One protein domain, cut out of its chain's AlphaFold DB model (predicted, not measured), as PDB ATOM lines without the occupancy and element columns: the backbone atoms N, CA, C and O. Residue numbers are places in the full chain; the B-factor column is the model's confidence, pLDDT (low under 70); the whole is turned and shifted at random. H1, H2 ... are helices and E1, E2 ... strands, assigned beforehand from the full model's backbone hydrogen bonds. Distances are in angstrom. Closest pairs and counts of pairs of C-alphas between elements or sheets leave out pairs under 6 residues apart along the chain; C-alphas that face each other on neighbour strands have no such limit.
ATOM      1  N   ARG A   2       7.434 -92.725  85.780       80.50
ATOM      2  CA  ARG A   2       6.822 -94.056  86.009       80.50
ATOM      3  C   ARG A   2       7.737 -95.266  85.726       80.50
ATOM      4  O   ARG A   2       7.859 -96.153  86.559       80.50
ATOM      5  N   LYS A   3       8.447 -95.263  84.587       83.75
ATOM      6  CA  LYS A   3       9.409 -96.328  84.228       83.75
ATOM      7  C   LYS A   3      10.583 -96.467  85.212       83.75
ATOM      8  O   LYS A   3      11.154 -97.545  85.315       83.75
ATOM      9  N   LEU A   4      10.980 -95.388  85.892       83.06
ATOM     10  CA  LEU A   4      12.047 -95.412  86.900       83.06
ATOM     11  C   LEU A   4      11.551 -96.079  88.187       83.06
ATOM     12  O   LEU A   4      12.261 -96.904  88.750       83.06
ATOM     13  N   THR A   5      10.312 -95.798  88.590       85.94
ATOM     14  CA  THR A   5       9.649 -96.449  89.729       85.94
ATOM     15  C   THR A   5       9.407 -97.933  89.475       85.94
ATOM     16  O   THR A   5       9.688 -98.763  90.334       85.94
ATOM     17  N   GLU A   6       8.949 -98.296  88.270       88.69
ATOM     18  CA  GLU A   6       8.773 -99.700  87.850       88.69
ATOM     19  C   GLU A   6      10.095-100.482  87.899       88.69
ATOM     20  O   GLU A   6      10.105-101.668  88.212       88.69
ATOM     21  N   ARG A   7      11.219 -99.803  87.642       89.88
ATOM     22  CA  ARG A   7      12.577-100.357  87.749       89.88
ATOM     23  C   ARG A   7      13.179-100.259  89.152       89.88
ATOM     24  O   ARG A   7      14.352-100.576  89.309       89.88
ATOM     25  N   GLN A   8      12.411 -99.799  90.141       86.31
ATOM     26  CA  GLN A   8      12.864 -99.563  91.517       86.31
ATOM     27  C   GLN A   8      14.067 -98.608  91.629       86.31
ATOM     28  O   GLN A   8      14.789 -98.627  92.620       86.31
ATOM     29  N   ALA A   9      14.281 -97.748  90.630       84.38
ATOM     30  CA  ALA A   9      15.344 -96.746  90.669       84.38
ATOM     31  C   ALA A   9      14.983 -95.558  91.577       84.38
ATOM     32  O   ALA A   9      15.872 -94.882  92.084       84.38
ATOM     33  N   ILE A  10      13.685 -95.290  91.759       87.44
ATOM     34  CA  ILE A  10      13.152 -94.214  92.606       87.44
ATOM     35  C   ILE A  10      11.938 -94.734  93.387       87.44
ATOM     36  O   ILE A  10      11.244 -95.643  92.922       87.44
ATOM     37  N   SER A  11      11.666 -94.166  94.563       89.81
ATOM     38  CA  SER A  11      10.469 -94.498  95.344       89.81
ATOM     39  C   SER A  11       9.207 -93.877  94.727       89.81
ATOM     40  O   SER A  11       9.278 -92.915  93.959       89.81
ATOM     41  N   LYS A  12       8.026 -94.406  95.084       87.88
ATOM     42  CA  LYS A  12       6.737 -93.824  94.661       87.88
ATOM     43  C   LYS A  12       6.549 -92.390  95.166       87.88
ATOM     44  O   LYS A  12       6.031 -91.557  94.435       87.88
ATOM     45  N   GLU A  13       7.033 -92.094  96.368       88.81
ATOM     46  CA  GLU A  13       7.003 -90.744  96.949       88.81
ATOM     47  C   GLU A  13       7.811 -89.748  96.104       88.81
ATOM     48  O   GLU A  13       7.342 -88.651  95.804       88.81
ATOM     49  N   LEU A  14       9.007 -90.148  95.652       87.31
ATOM     50  CA  LEU A  14       9.838 -89.327  94.767       87.31
ATOM     51  C   LEU A  14       9.209 -89.165  93.379       87.31
ATOM     52  O   LEU A  14       9.304 -88.095  92.782       87.31
ATOM     53  N   GLU A  15       8.530 -90.197  92.871       86.38
ATOM     54  CA  GLU A  15       7.760 -90.083  91.632       86.38
ATOM     55  C   GLU A  15       6.658 -89.020  91.740       86.38
ATOM     56  O   GLU A  15       6.480 -88.241  90.804       86.38
ATOM     57  N   GLU A  16       5.905 -88.996  92.839       86.56
ATOM     58  CA  GLU A  16       4.837 -88.016  93.059       86.56
ATOM     59  C   GLU A  16       5.398 -86.607  93.250       86.56
ATOM     60  O   GLU A  16       4.930 -85.676  92.593       86.56
ATOM     61  N   ARG A  17       6.461 -86.462  94.050       87.44
ATOM     62  CA  ARG A  17       7.138 -85.181  94.283       87.44
ATOM     63  C   ARG A  17       7.673 -84.575  92.989       87.44
ATOM     64  O   ARG A  17       7.335 -83.448  92.650       87.44
ATOM     65  N   TRP A  18       8.463 -85.324  92.225       87.19
ATOM     66  CA  TRP A  18       9.125 -84.800  91.025       87.19
ATOM     67  C   TRP A  18       8.206 -84.685  89.798       87.19
ATOM     68  O   TRP A  18       8.626 -84.169  88.763       87.19
ATOM     69  N   LYS A  19       6.948 -85.142  89.886       82.50
ATOM     70  CA  LYS A  19       5.901 -84.804  88.904       82.50
ATOM     71  C   LYS A  19       5.382 -83.376  89.076       82.50
ATOM     72  O   LYS A  19       4.836 -82.828  88.115       82.50
ATOM     73  N   LEU A  20       5.518 -82.792  90.266       82.25
ATOM     74  CA  LEU A  20       5.076 -81.431  90.546       82.25
ATOM     75  C   LEU A  20       6.041 -80.421  89.921       82.25
ATOM     76  O   LEU A  20       7.263 -80.573  89.978       82.25
ATOM     77  N   LYS A  21       5.480 -79.350  89.352       75.31
ATOM     78  CA  LYS A  21       6.245 -78.286  88.685       75.31
ATOM     79  C   LYS A  21       7.189 -77.539  89.637       75.31
ATOM     80  O   LYS A  21       8.140 -76.926  89.182       75.31
ATOM     81  N   GLU A  22       6.954 -77.621  90.938       79.06
ATOM     82  CA  GLU A  22       7.774 -76.957  91.957       79.06
ATOM     83  C   GLU A  22       9.026 -77.762  92.344       79.06
ATOM     84  O   GLU A  22       9.962 -77.195  92.892       79.06
ATOM     85  N   HIS A  23       9.083 -79.067  92.032       83.94
ATOM     86  CA  HIS A  23      10.150 -79.959  92.513       83.94
ATOM     87  C   HIS A  23      10.873 -80.753  91.417       83.94
ATOM     88  O   HIS A  23      11.798 -81.505  91.717       83.94
ATOM     89  N   TYR A  24      10.492 -80.625  90.144       83.12
ATOM     90  CA  TYR A  24      11.156 -81.367  89.060       83.12
ATOM     91  C   TYR A  24      12.602 -80.910  88.810       83.12
ATOM     92  O   TYR A  24      13.413 -81.695  88.321       83.12
ATOM     93  N   GLU A  25      12.944 -79.666  89.159       85.38
ATOM     94  CA  GLU A  25      14.314 -79.148  89.052       85.38
ATOM     95  C   GLU A  25      15.288 -79.920  89.948       85.38
ATOM     96  O   GLU A  25      16.426 -80.155  89.552       85.38
ATOM     97  N   GLU A  26      14.833 -80.402  91.112       88.44
ATOM     98  CA  GLU A  26      15.631 -81.272  91.985       88.44
ATOM     99  C   GLU A  26      16.078 -82.528  91.229       88.44
ATOM    100  O   GLU A  26      17.244 -82.915  91.276       88.44
ATOM    101  N   PHE A  27      15.160 -83.138  90.479       88.00
ATOM    102  CA  PHE A  27      15.456 -84.310  89.669       88.00
ATOM    103  C   PHE A  27      16.429 -83.997  88.527       88.00
ATOM    104  O   PHE A  27      17.358 -84.769  88.294       88.00
ATOM    105  N   ILE A  28      16.247 -82.864  87.840       88.50
ATOM    106  CA  ILE A  28      17.161 -82.429  86.773       88.50
ATOM    107  C   ILE A  28      18.571 -82.232  87.337       88.50
ATOM    108  O   ILE A  28      19.529 -82.774  86.789       88.50
ATOM    109  N   ASN A  29      18.695 -81.551  88.476       89.56
ATOM    110  CA  ASN A  29      19.972 -81.369  89.159       89.56
ATOM    111  C   ASN A  29      20.609 -82.710  89.554       89.56
ATOM    112  O   ASN A  29      21.821 -82.874  89.438       89.56
ATOM    113  N   ILE A  30      19.818 -83.701  89.975       89.31
ATOM    114  CA  ILE A  30      20.342 -85.035  90.295       89.31
ATOM    115  C   ILE A  30      20.959 -85.704  89.065       89.31
ATOM    116  O   ILE A  30      22.046 -86.264  89.160       89.31
ATOM    117  N   ILE A  31      20.299 -85.644  87.911       88.62
ATOM    118  CA  ILE A  31      20.757 -86.361  86.712       88.62
ATOM    119  C   ILE A  31      21.803 -85.588  85.889       88.62
ATOM    120  O   ILE A  31      22.427 -86.189  85.013       88.62
ATOM    121  N   GLN A  32      21.987 -84.286  86.139       89.88
ATOM    122  CA  GLN A  32      22.918 -83.414  85.403       89.88
ATOM    123  C   GLN A  32      24.192 -83.033  86.170       89.88
ATOM    124  O   GLN A  32      25.117 -82.487  85.570       89.88
ATOM    125  N   ASN A  33      24.253 -83.303  87.476       89.62
ATOM    126  CA  ASN A  33      25.442 -83.039  88.284       89.62
ATOM    127  C   ASN A  33      26.313 -84.284  88.448       89.62
ATOM    128  O   ASN A  33      25.836 -85.419  88.412       89.62
ATOM    129  N   ASN A  34      27.602 -84.056  88.691       89.62
ATOM    130  CA  ASN A  34      28.554 -85.115  88.996       89.62
ATOM    131  C   ASN A  34      28.704 -85.287  90.506       89.62
ATOM    132  O   ASN A  34      28.707 -84.314  91.259       89.62
ATOM    133  N   TYR A  35      28.872 -86.533  90.942       89.69
ATOM    134  CA  TYR A  35      28.990 -86.875  92.355       89.69
ATOM    135  C   TYR A  35      30.267 -87.649  92.610       89.69
ATOM    136  O   TYR A  35      30.563 -88.633  91.935       89.69
ATOM    137  N   ILE A  36      31.001 -87.227  93.631       90.12
ATOM    138  CA  ILE A  36      32.096 -88.007  94.186       90.12
ATOM    139  C   ILE A  36      31.501 -88.943  95.230       90.12
ATOM    140  O   ILE A  36      30.843 -88.493  96.168       90.12
ATOM    141  N   VAL A  37      31.727 -90.242  95.068       90.56
ATOM    142  CA  VAL A  37      31.226 -91.261  95.988       90.56
ATOM    143  C   VAL A  37      32.365 -92.068  96.584       90.56
ATOM    144  O   VAL A  37      33.307 -92.492  95.905       90.56
ATOM    145  N   THR A  38      32.250 -92.294  97.886       89.19
ATOM    146  CA  THR A  38      33.155 -93.148  98.641       89.19
ATOM    147  C   THR A  38      32.707 -94.599  98.481       89.19
ATOM    148  O   THR A  38      31.548 -94.912  98.771       89.19
ATOM    149  N   PRO A  39      33.577 -95.505  98.007       87.56
ATOM    150  CA  PRO A  39      33.231 -96.915  97.965       87.56
ATOM    151  C   PRO A  39      33.121 -97.485  99.382       87.56
ATOM    152  O   PRO A  39      33.755 -96.978 100.304       87.56
ATOM    153  N   PRO A  40      32.406 -98.603  99.574       84.06
ATOM    154  CA  PRO A  40      32.257 -99.230 100.888       84.06
ATOM    155  C   PRO A  40      33.553 -99.856 101.451       84.06
ATOM    156  O   PRO A  40      33.473-100.596 102.425       84.06
ATOM    157  N   TYR A  41      34.726 -99.615 100.836       85.00
ATOM    158  CA  TYR A  41      36.050-100.168 101.186       85.00
ATOM    159  C   TYR A  41      36.038-101.657 101.584       85.00
ATOM    160  O   TYR A  41      36.833-102.121 102.392       85.00
ATOM    161  N   ASN A  42      35.133-102.426 100.978       85.75
ATOM    162  CA  ASN A  42      34.891-103.838 101.278       85.75
ATOM    163  C   ASN A  42      35.966-104.778 100.711       85.75
ATOM    164  O   ASN A  42      35.974-105.970 101.006       85.75
ATOM    165  N   ASN A  43      36.847-104.247  99.870       85.62
ATOM    166  CA  ASN A  43      37.977-104.947  99.297       85.62
ATOM    167  C   ASN A  43      39.266-104.282  99.788       85.62
ATOM    168  O   ASN A  43      39.393-103.057  99.751       85.62
ATOM    169  N   GLU A  44      40.235-105.094 100.201       84.81
ATOM    170  CA  GLU A  44      41.497-104.615 100.764       84.81
ATOM    171  C   GLU A  44      42.275-103.714  99.789       84.81
ATOM    172  O   GLU A  44      42.862-102.719 100.207       84.81
ATOM    173  N   ARG A  45      42.211-103.987  98.478       84.88
ATOM    174  CA  ARG A  45      42.808-103.138  97.437       84.88
ATOM    175  C   ARG A  45      42.154-101.758  97.413       84.88
ATOM    176  O   ARG A  45      42.857-100.755  97.412       84.88
ATOM    177  N   LEU A  46      40.820-101.696  97.442       84.94
ATOM    178  CA  LEU A  46      40.095-100.418  97.492       84.94
ATOM    179  C   LEU A  46      40.431 -99.641  98.767       84.94
ATOM    180  O   LEU A  46      40.616 -98.426  98.709       84.94
ATOM    181  N   SER A  47      40.537-100.341  99.900       86.31
ATOM    182  CA  SER A  47      40.921 -99.740 101.179       86.31
ATOM    183  C   SER A  47      42.342 -99.181 101.148       86.31
ATOM    184  O   SER A  47      42.559 -98.080 101.638       86.31
ATOM    185  N   ARG A  48      43.305 -99.907 100.571       84.38
ATOM    186  CA  ARG A  48      44.715 -99.487 100.483       84.38
ATOM    187  C   ARG A  48      44.931 -98.325  99.522       84.38
ATOM    188  O   ARG A  48      45.787 -97.484  99.761       84.38
ATOM    189  N   GLN A  49      44.158 -98.273  98.443       84.50
ATOM    190  CA  GLN A  49      44.244 -97.195  97.457       84.50
ATOM    191  C   GLN A  49      43.543 -95.911  97.910       84.50
ATOM    192  O   GLN A  49      43.761 -94.871  97.295       84.50
ATOM    193  N   CYS A  50      42.689 -95.976  98.943       83.88
ATOM    194  CA  CYS A  50      41.874 -94.851  99.414       83.88
ATOM    195  C   CYS A  50      41.138 -94.125  98.270       83.88
ATOM    196  O   CYS A  50      40.932 -92.913  98.309       83.88
ATOM    197  N   GLY A  51      40.761 -94.869  97.226       84.75
ATOM    198  CA  GLY A  51      40.185 -94.303  96.012       84.75
ATOM    199  C   GLY A  51      38.772 -93.766  96.227       84.75
ATOM    200  O   GLY A  51      38.034 -94.239  97.095       84.75
ATOM    201  N   MET A  52      38.384 -92.806  95.391       88.50
ATOM    202  CA  MET A  52      37.007 -92.327  95.259       88.50
ATOM    203  C   MET A  52      36.521 -92.559  93.831       88.50
ATOM    204  O   MET A  52      37.324 -92.596  92.896       88.50
ATOM    205  N   PHE A  53      35.209 -92.684  93.651       87.88
ATOM    206  CA  PHE A  53      34.600 -92.810  92.331       87.88
ATOM    207  C   PHE A  53      33.893 -91.520  91.943       87.88
ATOM    208  O   PHE A  53      33.244 -90.884  92.769       87.88
ATOM    209  N   LEU A  54      33.995 -91.160  90.667       88.88
ATOM    210  CA  LEU A  54      33.219 -90.079  90.079       88.88
ATOM    211  C   LEU A  54      32.031 -90.681  89.324       88.88
ATOM    212  O   LEU A  54      32.212 -91.410  88.348       88.88
ATOM    213  N   LEU A  55      30.820 -90.375  89.773       89.06
ATOM    214  CA  LEU A  55      29.584 -90.676  89.065       89.06
ATOM    215  C   LEU A  55      29.207 -89.469  88.214       89.06
ATOM    216  O   LEU A  55      28.817 -88.431  88.745       89.06
ATOM    217  N   ALA A  56      29.340 -89.614  86.896       87.12
ATOM    218  CA  ALA A  56      29.050 -88.535  85.968       87.12
ATOM    219  C   ALA A  56      27.553 -88.477  85.615       87.12
ATOM    220  O   ALA A  56      27.030 -89.376  84.945       87.12
ATOM    221  N   GLY A  57      26.864 -87.423  86.054       86.06
ATOM    222  CA  GLY A  57      25.479 -87.139  85.689       86.06
ATOM    223  C   GLY A  57      25.429 -86.410  84.355       86.06
ATOM    224  O   GLY A  57      25.390 -85.189  84.305       86.06
ATOM    225  N   CYS A  58      25.453 -87.156  83.252       87.88
ATOM    226  CA  CYS A  58      25.434 -86.592  81.899       87.88
ATOM    227  C   CYS A  58      24.135 -86.956  81.178       87.88
ATOM    228  O   CYS A  58      24.159 -87.584  80.119       87.88
ATOM    229  N   PHE A  59      22.989 -86.618  81.767       90.62
ATOM    230  CA  PHE A  59      21.687 -86.892  81.164       90.62
ATOM    231  C   PHE A  59      21.012 -85.615  80.659       90.62
ATOM    232  O   PHE A  59      20.812 -84.648  81.393       90.62
ATOM    233  N   ASN A  60      20.604 -85.627  79.394       88.75
ATOM    234  CA  ASN A  60      19.817 -84.550  78.810       88.75
ATOM    235  C   ASN A  60      18.355 -84.722  79.212       88.75
ATOM    236  O   ASN A  60      17.804 -85.819  79.103       88.75
ATOM    237  N   PHE A  61      17.721 -83.633  79.635       87.38
ATOM    238  CA  PHE A  61      16.288 -83.595  79.885       87.38
ATOM    239  C   PHE A  61      15.587 -82.931  78.697       87.38
ATOM    240  O   PHE A  61      15.768 -81.738  78.454       87.38
ATOM    241  N   VAL A  62      14.802 -83.702  77.943       86.81
ATOM    242  CA  VAL A  62      14.073 -83.208  76.767       86.81
ATOM    243  C   VAL A  62      12.638 -82.908  77.179       86.81
ATOM    244  O   VAL A  62      11.807 -83.809  77.331       86.81
ATOM    245  N   TYR A  63      12.351 -81.622  77.383       83.94
ATOM    246  CA  TYR A  63      11.005 -81.160  77.703       83.94
ATOM    247  C   TYR A  63      10.099 -81.250  76.471       83.94
ATOM    248  O   TYR A  63      10.474 -80.812  75.386       83.94
ATOM    249  N   THR A  64       8.898 -81.804  76.642       82.62
ATOM    250  CA  THR A  64       7.904 -81.911  75.558       82.62
ATOM    251  C   THR A  64       6.682 -81.037  75.857       82.62
ATOM    252  O   THR A  64       6.711 -79.837  75.623       82.62
ATOM    253  N   GLU A  65       5.609 -81.605  76.413       79.56
ATOM    254  CA  GLU A  65       4.370 -80.875  76.749       79.56
ATOM    255  C   GLU A  65       4.147 -80.762  78.262       79.56
ATOM    256  O   GLU A  65       3.493 -79.845  78.748       79.56
ATOM    257  N   SER A  66       4.659 -81.735  79.016       79.50
ATOM    258  CA  SER A  66       4.556 -81.819  80.472       79.50
ATOM    259  C   SER A  66       5.712 -82.649  81.026       79.50
ATOM    260  O   SER A  66       6.261 -83.511  80.331       79.50
ATOM    261  N   ILE A  67       6.059 -82.432  82.295       76.62
ATOM    262  CA  ILE A  67       7.147 -83.144  82.993       76.62
ATOM    263  C   ILE A  67       6.932 -84.667  82.946       76.62
ATOM    264  O   ILE A  67       7.873 -85.437  82.773       76.62
ATOM    265  N   SER A  68       5.678 -85.116  83.024       72.81
ATOM    266  CA  SER A  68       5.316 -86.536  82.981       72.81
ATOM    267  C   SER A  68       5.531 -87.192  81.612       72.81
ATOM    268  O   SER A  68       5.795 -88.397  81.569       72.81
ATOM    269  N   LYS A  69       5.442 -86.418  80.521       79.75
ATOM    270  CA  LYS A  69       5.686 -86.868  79.138       79.75
ATOM    271  C   LYS A  69       7.122 -86.635  78.655       79.75
ATOM    272  O   LYS A  69       7.477 -87.143  77.598       79.75
ATOM    273  N   SER A  70       7.923 -85.879  79.404       83.25
ATOM    274  CA  SER A  70       9.306 -85.551  79.041       83.25
ATOM    275  C   SER A  70      10.209 -86.792  79.090       83.25
ATOM    276  O   SER A  70       9.958 -87.731  79.859       83.25
ATOM    277  N   SER A  71      11.259 -86.805  78.271       84.25
ATOM    278  CA  SER A  71      12.215 -87.913  78.171       84.25
ATOM    279  C   SER A  71      13.596 -87.529  78.694       84.25
ATOM    280  O   SER A  71      13.938 -86.358  78.853       84.25
ATOM    281  N   ILE A  72      14.386 -88.560  78.997       87.88
ATOM    282  CA  ILE A  72      15.776 -88.424  79.416       87.88
ATOM    283  C   ILE A  72      16.627 -89.184  78.415       87.88
ATOM    284  O   ILE A  72      16.331 -90.342  78.100       87.88
ATOM    285  N   GLU A  73      17.692 -88.550  77.957       90.06
ATOM    286  CA  GLU A  73      18.619 -89.112  76.984       90.06
ATOM    287  C   GLU A  73      20.042 -89.075  77.532       90.06
ATOM    288  O   GLU A  73      20.382 -88.249  78.377       90.06
ATOM    289  N   LYS A  74      20.888 -89.997  77.070       88.62
ATOM    290  CA  LYS A  74      22.307 -89.976  77.432       88.62
ATOM    291  C   LYS A  74      22.985 -88.834  76.681       88.62
ATOM    292  O   LYS A  74      22.951 -88.804  75.455       88.62
ATOM    293  N   GLY A  75      23.592 -87.924  77.424       87.62
ATOM    294  CA  GLY A  75      24.451 -86.872  76.905       87.62
ATOM    295  C   GLY A  75      25.924 -87.274  76.940       87.62
ATOM    296  O   GLY A  75      26.319 -88.250  77.581       87.62
ATOM    297  N   TYR A  76      26.741 -86.486  76.249       85.56
ATOM    298  CA  TYR A  76      28.195 -86.537  76.330       85.56
ATOM    299  C   TYR A  76      28.697 -85.187  76.836       85.56
ATOM    300  O   TYR A  76      28.230 -84.145  76.376       85.56
ATOM    301  N   LYS A  77      29.643 -85.210  77.775       85.19
ATOM    302  CA  LYS A  77      30.283 -84.019  78.331       85.19
ATOM    303  C   LYS A  77      31.765 -84.302  78.531       85.19
ATOM    304  O   LYS A  77      32.130 -85.401  78.950       85.19
ATOM    305  N   ASP A  78      32.598 -83.307  78.249       85.38
ATOM    306  CA  ASP A  78      33.993 -83.330  78.668       85.38
ATOM    307  C   ASP A  78      34.069 -83.035  80.169       85.38
ATOM    308  O   ASP A  78      33.705 -81.952  80.626       85.38
ATOM    309  N   LEU A  79      34.518 -84.013  80.954       85.12
ATOM    310  CA  LEU A  79      34.624 -83.861  82.405       85.12
ATOM    311  C   LEU A  79      35.785 -82.954  82.821       85.12
ATOM    312  O   LEU A  79      35.865 -82.604  83.992       85.12
ATOM    313  N   ARG A  80      36.675 -82.548  81.906       82.81
ATOM    314  CA  ARG A  80      37.772 -81.620  82.228       82.81
ATOM    315  C   ARG A  80      37.274 -80.286  82.774       82.81
ATOM    316  O   ARG A  80      37.958 -79.710  83.611       82.81
ATOM    317  N   ASP A  81      36.083 -79.850  82.368       81.50
ATOM    318  CA  ASP A  81      35.459 -78.620  82.867       81.50
ATOM    319  C   ASP A  81      35.067 -78.691  84.353       81.50
ATOM    320  O   ASP A  81      34.849 -77.657  84.979       81.50
ATOM    321  N   GLU A  82      34.983 -79.895  84.925       82.81
ATOM    322  CA  GLU A  82      34.660 -80.118  86.341       82.81
ATOM    323  C   GLU A  82      35.881 -79.985  87.256       82.81
ATOM    324  O   GLU A  82      35.738 -79.837  88.469       82.81
ATOM    325  N   PHE A  83      37.086 -80.069  86.691       83.75
ATOM    326  CA  PHE A  83      38.332 -79.990  87.441       83.75
ATOM    327  C   PHE A  83      38.894 -78.566  87.422       83.75
ATOM    328  O   PHE A  83      38.571 -77.750  86.557       83.75
TER     329      PHE A  83
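What this domain is: This is residues 2 to 83 of the 250 residues of an uncharacterized protein of Peptoanaerobacter stomatis (UniProt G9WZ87). A long, thin, loose model: two short two-stranded ribbons, E1 with E2 and E3 with E4, follow each other along the longest axis, with H4 in the loop at the far end of the first and H3 beside E3 of the second. H2 meets H3 at a corner, and H1, the first helix along the chain, is next to H2 on the side away from H3, while H5, the last named element, is away from the other helices. The printed part has 82 residues, with five named helices and four named strands in the order H1 H2 H3 E1 H4 E2 E3 E4 H5. Both sheets, E1 - E2 and E3 - E4, are antiparallel, and the class is mixed, helices and strands. The whole is loose, with a radius of gyration of the C-alphas of 16.1 A, and elongated, with spans of 50 by 30 by 20 A.

How they stand to each other: H1, residues 2 to 6, and H2, residues 12 to 19, only just touch, with 3 pairs of C-alphas within 8 A; the closest C-alphas, of Thr 5 and Lys 12, are 6.3 A apart. H2 and H3, residues 24 to 32, touch only at the corner by their link, about perpendicular at 80 degrees; the closest C-alphas, of Trp 18 and Tyr 24, are 4.4 A apart. E1, residues 35 to 37, and E2, residues 53 to 55, are antiparallel neighbours at 146 degrees; N 37 and O 53 are within hydrogen-bond range at 2.8 A. H4, residues 44 to 49, lies between them along the chain and touches no helix. E3, residues 59 to 62, and E4, residues 71 to 74, form an antiparallel hairpin at 147 degrees; N 60 and O 73 are within hydrogen-bond range at 2.8 A. The closest C-alphas of H3 and E3, of Gln 32 and Phe 59, are 5.6 A apart, while H3 and E4 are apart. H5, residues 79 to 82, touches no helix. In H1, H2, H3 and H4 every O i to N i+4 pair is within hydrogen-bond range; H5 is too short for such a pair.

Where its parts are: H1 begins at C-alpha 2 (6.822, -94.056, 86.009). First to last C-alpha, H2 measures 10.7 A, H3 12.5 A, H4 8.6 A, E3 9.5 A and E4 10.3 A. C-alpha 44 of H4 is at (41.497, -104.615, 100.764), and H5 ends at C-alpha 82 (34.660, -80.118, 86.341).

The domain as a whole: The two C-alphas farthest apart, of Arg 48 and Glu 65, are 50.4 A from each other. The printed part has no cut and no long link. The mean pLDDT of the printed part is 85.7, and no printed residue is under 70.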